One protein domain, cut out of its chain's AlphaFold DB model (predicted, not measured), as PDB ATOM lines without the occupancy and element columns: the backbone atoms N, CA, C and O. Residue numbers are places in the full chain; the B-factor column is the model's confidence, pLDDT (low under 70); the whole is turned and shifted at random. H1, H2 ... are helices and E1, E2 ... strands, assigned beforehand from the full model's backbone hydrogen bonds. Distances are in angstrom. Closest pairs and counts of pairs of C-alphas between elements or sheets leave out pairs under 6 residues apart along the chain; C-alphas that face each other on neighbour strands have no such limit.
ATOM      1  N   LYS A   2     -25.693 -44.176 -74.387       55.41
ATOM      2  CA  LYS A   2     -24.421 -43.921 -73.665       55.41
ATOM      3  C   LYS A   2     -24.414 -42.777 -72.626       55.41
ATOM      4  O   LYS A   2     -23.810 -42.935 -71.572       55.41
ATOM      5  N   GLY A   3     -25.098 -41.658 -72.879       59.25
ATOM      6  CA  GLY A   3     -25.158 -40.536 -71.920       59.25
ATOM      7  C   GLY A   3     -26.061 -40.792 -70.705       59.25
ATOM      8  O   GLY A   3     -25.803 -40.289 -69.618       59.25
ATOM      9  N   LYS A   4     -27.087 -41.637 -70.870       61.91
ATOM     10  CA  LYS A   4     -28.071 -41.947 -69.823       61.91
ATOM     11  C   LYS A   4     -27.464 -42.832 -68.729       61.91
ATOM     12  O   LYS A   4     -27.778 -42.646 -67.565       61.91
ATOM     13  N   THR A   5     -26.556 -43.733 -69.114       73.12
ATOM     14  CA  THR A   5     -25.778 -44.598 -68.212       73.12
ATOM     15  C   THR A   5     -24.688 -43.854 -67.441       73.12
ATOM     16  O   THR A   5     -24.411 -44.199 -66.299       73.12
ATOM     17  N   ALA A   6     -24.077 -42.827 -68.039       77.19
ATOM     18  CA  ALA A   6     -23.056 -42.027 -67.363       77.19
ATOM     19  C   ALA A   6     -23.665 -41.151 -66.256       77.19
ATOM     20  O   ALA A   6     -23.136 -41.094 -65.151       77.19
ATOM     21  N   ALA A   7     -24.818 -40.531 -66.529       80.50
ATOM     22  CA  ALA A   7     -25.526 -39.712 -65.549       80.50
ATOM     23  C   ALA A   7     -26.004 -40.529 -64.335       80.50
ATOM     24  O   ALA A   7     -25.852 -40.089 -63.198       80.50
ATOM     25  N   THR A   8     -26.528 -41.741 -64.551       84.06
ATOM     26  CA  THR A   8     -26.924 -42.628 -63.446       84.06
ATOM     27  C   THR A   8     -25.733 -43.108 -62.626       84.06
ATOM     28  O   THR A   8     -25.833 -43.148 -61.405       84.06
ATOM     29  N   ALA A   9     -24.598 -43.429 -63.256       83.69
ATOM     30  CA  ALA A   9     -23.385 -43.807 -62.531       83.69
ATOM     31  C   ALA A   9     -22.848 -42.660 -61.654       83.69
ATOM     32  O   ALA A   9     -22.443 -42.889 -60.518       83.69
ATOM     33  N   MET A  10     -22.897 -41.422 -62.153       81.62
ATOM     34  CA  MET A  10     -22.461 -40.236 -61.409       81.62
ATOM     35  C   MET A  10     -23.373 -39.932 -60.210       81.62
ATOM     36  O   MET A  10     -22.880 -39.632 -59.126       81.62
ATOM     37  N   LEU A  11     -24.695 -40.068 -60.383       82.50
ATOM     38  CA  LEU A  11     -25.667 -39.910 -59.296       82.50
ATOM     39  C   LEU A  11     -25.480 -40.973 -58.204       82.50
ATOM     40  O   LEU A  11     -25.517 -40.647 -57.022       82.50
ATOM     41  N   LEU A  12     -25.243 -42.229 -58.596       83.31
ATOM     42  CA  LEU A  12     -24.966 -43.318 -57.657       83.31
ATOM     43  C   LEU A  12     -23.686 -43.063 -56.854       83.31
ATOM     44  O   LEU A  12     -23.686 -43.289 -55.650       83.31
ATOM     45  N   LEU A  13     -22.630 -42.536 -57.485       82.12
ATOM     46  CA  LEU A  13     -21.404 -42.155 -56.780       82.12
ATOM     47  C   LEU A  13     -21.676 -41.078 -55.719       82.12
ATOM     48  O   LEU A  13     -21.298 -41.250 -54.566       82.12
ATOM     49  N   LEU A  14     -22.373 -39.995 -56.081       80.44
ATOM     50  CA  LEU A  14     -22.677 -38.889 -55.161       80.44
ATOM     51  C   LEU A  14     -23.469 -39.342 -53.929       80.44
ATOM     52  O   LEU A  14     -23.228 -38.845 -52.837       80.44
ATOM     53  N   LEU A  15     -24.376 -40.308 -54.088       79.00
ATOM     54  CA  LEU A  15     -25.151 -40.868 -52.976       79.00
ATOM     55  C   LEU A  15     -24.305 -41.726 -52.021       79.00
ATOM     56  O   LEU A  15     -24.694 -41.903 -50.871       79.00
ATOM     57  N   THR A  16     -23.170 -42.267 -52.480       78.50
ATOM     58  CA  THR A  16     -22.268 -43.081 -51.641       78.50
ATOM     59  C   THR A  16     -21.269 -42.257 -50.837       78.50
ATOM     60  O   THR A  16     -20.804 -42.719 -49.797       78.50
ATOM     61  N   PHE A  17     -20.954 -41.038 -51.280       73.50
ATOM     62  CA  PHE A  17     -20.097 -40.129 -50.529       73.50
ATOM     63  C   PHE A  17     -20.963 -39.309 -49.575       73.50
ATOM     64  O   PHE A  17     -21.577 -38.317 -49.963       73.50
ATOM     65  N   GLY A  18     -21.027 -39.733 -48.312       68.56
ATOM     66  CA  GLY A  18     -21.564 -38.883 -47.255       68.56
ATOM     67  C   GLY A  18     -20.740 -37.598 -47.172       68.56
ATOM     68  O   GLY A  18     -19.522 -37.654 -47.024       68.56
ATOM     69  N   VAL A  19     -21.388 -36.441 -47.301       69.38
ATOM     70  CA  VAL A  19     -20.766 -35.154 -46.977       69.38
ATOM     71  C   VAL A  19     -20.828 -34.983 -45.464       69.38
ATOM     72  O   VAL A  19     -21.906 -34.827 -44.893       69.38
ATOM     73  N   GLU A  20     -19.667 -35.026 -44.820       69.25
ATOM     74  CA  GLU A  20     -19.504 -34.612 -43.430       69.25
ATOM     75  C   GLU A  20     -19.324 -33.090 -43.411       69.25
ATOM     76  O   GLU A  20     -18.374 -32.557 -43.988       69.25
ATOM     77  N   ALA A  21     -20.269 -32.373 -42.805       69.88
ATOM     78  CA  ALA A  21     -20.134 -30.939 -42.583       69.88
ATOM     79  C   ALA A  21     -19.372 -30.698 -41.274       69.88
ATOM     80  O   ALA A  21     -19.724 -31.275 -40.241       69.88
ATOM     81  N   ASP A  22     -18.365 -29.823 -41.309       76.19
ATOM     82  CA  ASP A  22     -17.743 -29.305 -40.090       76.19
ATOM     83  C   ASP A  22     -18.809 -28.558 -39.269       76.19
ATOM     84  O   ASP A  22     -19.538 -27.710 -39.797       76.19
ATOM     85  N   ARG A  23     -18.972 -28.932 -37.996       74.38
ATOM     86  CA  ARG A  23     -20.015 -28.369 -37.127       74.38
ATOM     87  C   ARG A  23     -19.471 -27.149 -36.398       74.38
ATOM     88  O   ARG A  23     -18.590 -27.266 -35.553       74.38
ATOM     89  N   CYS A  24     -20.048 -25.982 -36.672       75.00
ATOM     90  CA  CYS A  24     -19.743 -24.763 -35.933       75.00
ATOM     91  C   CYS A  24     -20.452 -24.762 -34.574       75.00
ATOM     92  O   CYS A  24     -21.590 -24.317 -34.490       75.00
ATOM     93  N   GLU A  25     -19.773 -25.197 -33.513       85.25
ATOM     94  CA  GLU A  25     -20.379 -25.283 -32.181       85.25
ATOM     95  C   GLU A  25     -20.554 -23.904 -31.529       85.25
ATOM     96  O   GLU A  25     -19.597 -23.287 -31.057       85.25
ATOM     97  N   THR A  26     -21.799 -23.438 -31.442       87.62
ATOM     98  CA  THR A  26     -22.164 -22.243 -30.659       87.62
ATOM     99  C   THR A  26     -23.250 -22.592 -29.649       87.62
ATOM    100  O   THR A  26     -24.143 -23.377 -29.947       87.62
ATOM    101  N   GLY A  27     -23.190 -22.021 -28.442       91.56
ATOM    102  CA  GLY A  27     -24.243 -22.214 -27.442       91.56
ATOM    103  C   GLY A  27     -25.572 -21.586 -27.878       91.56
ATOM    104  O   GLY A  27     -25.587 -20.461 -28.384       91.56
ATOM    105  N   SER A  28     -26.683 -22.287 -27.644       93.19
ATOM    106  CA  SER A  28     -28.027 -21.760 -27.902       93.19
ATOM    107  C   SER A  28     -28.298 -20.499 -27.074       93.19
ATOM    108  O   SER A  28     -27.957 -20.402 -25.891       93.19
ATOM    109  N   ARG A  29     -28.952 -19.517 -27.702       93.81
ATOM    110  CA  ARG A  29     -29.270 -18.218 -27.084       93.81
ATOM    111  C   ARG A  29     -30.508 -18.294 -26.191       93.81
ATOM    112  O   ARG A  29     -30.592 -17.610 -25.164       93.81
ATOM    113  N   SER A  30     -31.472 -19.119 -26.585       94.44
ATOM    114  CA  SER A  30     -32.807 -19.181 -25.994       94.44
ATOM    115  C   SER A  30     -33.042 -20.430 -25.148       94.44
ATOM    116  O   SER A  30     -33.951 -20.403 -24.319       94.44
ATOM    117  N   TYR A  31     -32.232 -21.488 -25.276       94.62
ATOM    118  CA  TYR A  31     -32.382 -22.699 -24.467       94.62
ATOM    119  C   TYR A  31     -32.131 -22.415 -22.979       94.62
ATOM    120  O   TYR A  31     -31.207 -21.687 -22.604       94.62
ATOM    121  N   LYS A  32     -32.966 -22.998 -22.112       92.50
ATOM    122  CA  LYS A  32     -32.884 -22.858 -20.652       92.50
ATOM    123  C   LYS A  32     -33.104 -24.205 -19.968       92.50
ATOM    124  O   LYS A  32     -33.868 -25.036 -20.446       92.50
ATOM    125  N   GLY A  33     -32.483 -24.363 -18.801       90.56
ATOM    126  CA  GLY A  33     -32.621 -25.553 -17.963       90.56
ATOM    127  C   GLY A  33     -31.644 -26.672 -18.322       90.56
ATOM    128  O   GLY A  33     -30.659 -26.461 -19.030       90.56
ATOM    129  N   ALA A  34     -31.912 -27.864 -17.786       92.06
ATOM    130  CA  ALA A  34     -31.109 -29.047 -18.063       92.06
ATOM    131  C   ALA A  34     -31.170 -29.392 -19.554       92.06
ATOM    132  O   ALA A  34     -32.230 -29.329 -20.187       92.06
ATOM    133  N   CYS A  35     -30.019 -29.736 -20.122       94.88
ATOM    134  CA  CYS A  35     -29.953 -30.038 -21.537       94.88
ATOM    135  C   CYS A  35     -30.630 -31.381 -21.839       94.88
ATOM    136  O   CYS A  35     -30.376 -32.385 -21.176       94.88
ATOM    137  N   ASN A  36     -31.495 -31.371 -22.847       94.50
ATOM    138  CA  ASN A  36     -32.132 -32.535 -23.437       94.50
ATOM    139  C   ASN A  36     -31.986 -32.413 -24.959       94.50
ATOM    140  O   ASN A  36     -32.393 -31.392 -25.510       94.50
ATOM    141  N   ASP A  37     -31.423 -33.422 -25.628       94.12
ATOM    142  CA  ASP A  37     -31.065 -33.327 -27.052       94.12
ATOM    143  C   ASP A  37     -32.258 -32.999 -27.949       94.12
ATOM    144  O   ASP A  37     -32.148 -32.148 -28.824       94.12
ATOM    145  N   HIS A  38     -33.418 -33.611 -27.700       95.25
ATOM    146  CA  HIS A  38     -34.620 -33.375 -28.500       95.25
ATOM    147  C   HIS A  38     -35.096 -31.920 -28.391       95.25
ATOM    148  O   HIS A  38     -35.397 -31.270 -29.393       95.25
ATOM    149  N   ASN A  39     -35.138 -31.385 -27.171       95.88
ATOM    150  CA  ASN A  39     -35.540 -29.999 -26.949       95.88
ATOM    151  C   ASN A  39     -34.475 -29.018 -27.446       95.88
ATOM    152  O   ASN A  39     -34.818 -27.972 -27.990       95.88
ATOM    153  N   CYS A  40     -33.197 -29.356 -27.263       95.88
ATOM    154  CA  CYS A  40     -32.075 -28.569 -27.746       95.88
ATOM    155  C   CYS A  40     -32.156 -28.444 -29.265       95.88
ATOM    156  O   CYS A  40     -32.318 -27.340 -29.769       95.88
ATOM    157  N   TRP A  41     -32.217 -29.570 -29.976       95.38
ATOM    158  CA  TRP A  41     -32.430 -29.625 -31.419       95.38
ATOM    159  C   TRP A  41     -33.588 -28.736 -31.879       95.38
ATOM    160  O   TRP A  41     -33.424 -27.931 -32.796       95.38
ATOM    161  N   ALA A  42     -34.756 -28.860 -31.239       96.06
ATOM    162  CA  ALA A  42     -35.935 -28.078 -31.599       96.06
ATOM    163  C   ALA A  42     -35.699 -26.565 -31.448       96.06
ATOM    164  O   ALA A  42     -36.069 -25.802 -32.339       96.06
ATOM    165  N   VAL A  43     -35.052 -26.130 -30.364       96.12
ATOM    166  CA  VAL A  43     -34.713 -24.715 -30.137       96.12
ATOM    167  C   VAL A  43     -33.658 -24.227 -31.128       96.12
ATOM    168  O   VAL A  43     -33.781 -23.140 -31.678       96.12
ATOM    169  N   CYS A  44     -32.638 -25.023 -31.424       95.12
ATOM    170  CA  CYS A  44     -31.598 -24.637 -32.373       95.12
ATOM    171  C   CYS A  44     -32.162 -24.429 -33.784       95.12
ATOM    172  O   CYS A  44     -31.763 -23.491 -34.471       95.12
ATOM    173  N   ILE A  45     -33.153 -25.234 -34.186       95.50
ATOM    174  CA  ILE A  45     -33.891 -25.015 -35.435       95.50
ATOM    175  C   ILE A  45     -34.656 -23.689 -35.414       95.50
ATOM    176  O   ILE A  45     -34.604 -22.946 -36.395       95.50
ATOM    177  N   THR A  46     -35.340 -23.350 -34.315       96.38
ATOM    178  CA  THR A  46     -36.043 -22.056 -34.224       96.38
ATOM    179  C   THR A  46     -35.085 -20.866 -34.155       96.38
ATOM    180  O   THR A  46     -35.455 -19.761 -34.544       96.38
ATOM    181  N   GLU A  47     -33.838 -21.086 -33.733       94.56
ATOM    182  CA  GLU A  47     -32.759 -20.094 -33.756       94.56
ATOM    183  C   GLU A  47     -32.069 -19.940 -35.124       94.56
ATOM    184  O   GLU A  47     -31.257 -19.021 -35.277       94.56
ATOM    185  N   GLY A  48     -32.405 -20.781 -36.108       93.38
ATOM    186  CA  GLY A  48     -31.882 -20.724 -37.477       93.38
ATOM    187  C   GLY A  48     -30.736 -21.695 -37.777       93.38
ATOM    188  O   GLY A  48     -30.136 -21.611 -38.848       93.38
ATOM    189  N   SER A  49     -30.421 -22.610 -36.862       92.44
ATOM    190  CA  SER A  49     -29.460 -23.692 -37.090       92.44
ATOM    191  C   SER A  49     -30.131 -24.906 -37.739       92.44
ATOM    192  O   SER A  49     -31.348 -25.055 -37.728       92.44
ATOM    193  N   THR A  50     -29.338 -25.813 -38.309       92.69
ATOM    194  CA  THR A  50     -29.842 -27.068 -38.899       92.69
ATOM    195  C   THR A  50     -30.153 -28.147 -37.856       92.69
ATOM    196  O   THR A  50     -30.775 -29.153 -38.189       92.69
ATOM    197  N   GLY A  51     -29.748 -27.941 -36.601       92.19
ATOM    198  CA  GLY A  51     -29.987 -28.839 -35.477       92.19
ATOM    199  C   GLY A  51     -29.230 -28.383 -34.232       92.19
ATOM    200  O   GLY A  51     -28.661 -27.291 -34.216       92.19
ATOM    201  N   GLY A  52     -29.239 -29.225 -33.202       93.69
ATOM    202  CA  GLY A  52     -28.561 -28.976 -31.933       93.69
ATOM    203  C   GLY A  52     -28.415 -30.234 -31.086       93.69
ATOM    204  O   GLY A  52     -29.035 -31.258 -31.373       93.69
ATOM    205  N   PHE A  53     -27.549 -30.171 -30.080       94.12
ATOM    206  CA  PHE A  53     -27.164 -31.287 -29.220       94.12
ATOM    207  C   PHE A  53     -26.644 -30.804 -27.865       94.12
ATOM    208  O   PHE A  53     -26.196 -29.669 -27.697       94.12
ATOM    209  N   CYS A  54     -26.673 -31.694 -26.885       95.06
ATOM    210  CA  CYS A  54     -26.151 -31.439 -25.560       95.06
ATOM    211  C   CYS A  54     -24.649 -31.688 -25.490       95.06
ATOM    212  O   CYS A  54     -24.160 -32.789 -25.739       95.06
ATOM    213  N   LYS A  55     -23.918 -30.660 -25.061       92.06
ATOM    214  CA  LYS A  55     -22.477 -30.708 -24.846       92.06
ATOM    215  C   LYS A  55     -22.141 -30.542 -23.370       92.06
ATOM    216  O   LYS A  55     -22.558 -29.586 -22.709       92.06
ATOM    217  N   VAL A  56     -21.334 -31.467 -22.854       87.38
ATOM    218  CA  VAL A  56     -20.821 -31.410 -21.479       87.38
ATOM    219  C   VAL A  56     -20.029 -30.113 -21.283       87.38
ATOM    220  O   VAL A  56     -19.140 -29.796 -22.068       87.38
ATOM    221  N   GLY A  57     -20.373 -29.351 -20.242       82.62
ATOM    222  CA  GLY A  57     -19.713 -28.088 -19.890       82.62
ATOM    223  C   GLY A  57     -20.221 -26.840 -20.624       82.62
ATOM    224  O   GLY A  57     -19.923 -25.741 -20.168       82.62
ATOM    225  N   LEU A  58     -21.014 -26.982 -21.695       83.31
ATOM    226  CA  LEU A  58     -21.572 -25.850 -22.457       83.31
ATOM    227  C   LEU A  58     -23.111 -25.799 -22.420       83.31
ATOM    228  O   LEU A  58     -23.692 -24.721 -22.508       83.31
ATOM    229  N   GLY A  59     -23.776 -26.943 -22.246       91.31
ATOM    230  CA  GLY A  59     -25.232 -27.044 -22.341       91.31
ATOM    231  C   GLY A  59     -25.680 -27.323 -23.776       91.31
ATOM    232  O   GLY A  59     -25.064 -28.133 -24.462       91.31
ATOM    233  N   CYS A  60     -26.776 -26.704 -24.213       94.94
ATOM    234  CA  CYS A  60     -27.289 -26.873 -25.572       94.94
ATOM    235  C   CYS A  60     -26.423 -26.107 -26.581       94.94
ATOM    236  O   CYS A  60     -26.246 -24.893 -26.439       94.94
ATOM    237  N   ALA A  61     -25.894 -26.819 -27.573       93.94
ATOM    238  CA  ALA A  61     -25.052 -26.296 -28.640       93.94
ATOM    239  C   ALA A  61     -25.638 -26.635 -30.014       93.94
ATOM    240  O   ALA A  61     -26.334 -27.640 -30.170       93.94
ATOM    241  N   ASN A  62     -25.327 -25.806 -31.003       87.38
ATOM    242  CA  ASN A  62     -25.803 -25.931 -32.378       87.38
ATOM    243  C   ASN A  62     -24.652 -26.431 -33.250       87.38
ATOM    244  O   ASN A  62     -23.563 -25.838 -33.104       87.38
TER     245      ASN A  62
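What this domain is: This is residues 2 to 62 of the 62 residues of an uncharacterized protein of Panicum miliaceum (UniProt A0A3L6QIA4). A small compact head sits at the end of a long arm: helix H1 and the first residues after it, residues 2 to 22, stick out from the head and make most of the length. In the head, helix H2 packs on a two-stranded hairpin, E1 and E2, with loops making up much of the rest. The printed part has 61 residues, with two named helices and two named strands in the order H1, H2, E1, E2 along the chain; the sheet E1 - E2 is antiparallel and the class is mostly helix. The whole is extended, with a radius of gyration of the C-alphas of 18.0 A and spans of 59 by 21 by 16 A.

How they stand to each other: H1, residues 2 to 16, stands free together with the residues up to 22. A long link of 20 residues, 17 to 36, joins it to H2, residues 37 to 46, and the two helices are apart. A short link of 6 residues leads from H2 to E1, residues 53 to 55. The closest C-alphas of H2 and E1 are those of Asp 37 and Phe 53, 4.9 A apart. A tight link of 3 residues joins E1 to E2, residues 59 to 61, and the two form a hairpin. They are antiparallel neighbours at 130 degrees between their directions, and the C-alphas of 54 and 60, which face each other, are 4.7 A apart. N 53 and O 61 are within hydrogen-bond range at 2.8 A, and so are N 59 and O 55 at 2.9 A. The closest C-alphas of H2 and E2 are those of Cys 40 and Cys 60, 5.5 A apart. H1 is apart from both strands. In H2 every O i to N i+4 pair is within hydrogen-bond range, and in H1 10 of 11 are.

Where its parts are: H1 begins at C-alpha 2, (-24.421, -43.921, -73.665), and measures 22.1 A from first to last C-alpha, ending at C-alpha 16, (-22.268, -43.081, -51.641). H2 measures 14.3 A. E1 measures 6.4 A. E2 measures 6.3 A and ends at C-alpha 61, (-25.052, -26.296, -28.640).

The domain as a whole: The two C-alphas farthest apart are those of Lys 2 and Gly 33, at 59.2 A. Without the stretch that stands free, the body of 40 residues spans 21 by 18 by 15 A, with a radius of gyration of 8.4 A. The printed part has no cut and ends at residue 62, the chain's last residue. The mean pLDDT of the printed part is 85.9, and the model's confidence is under 70 at residues 2 to 4 and 18 to 21.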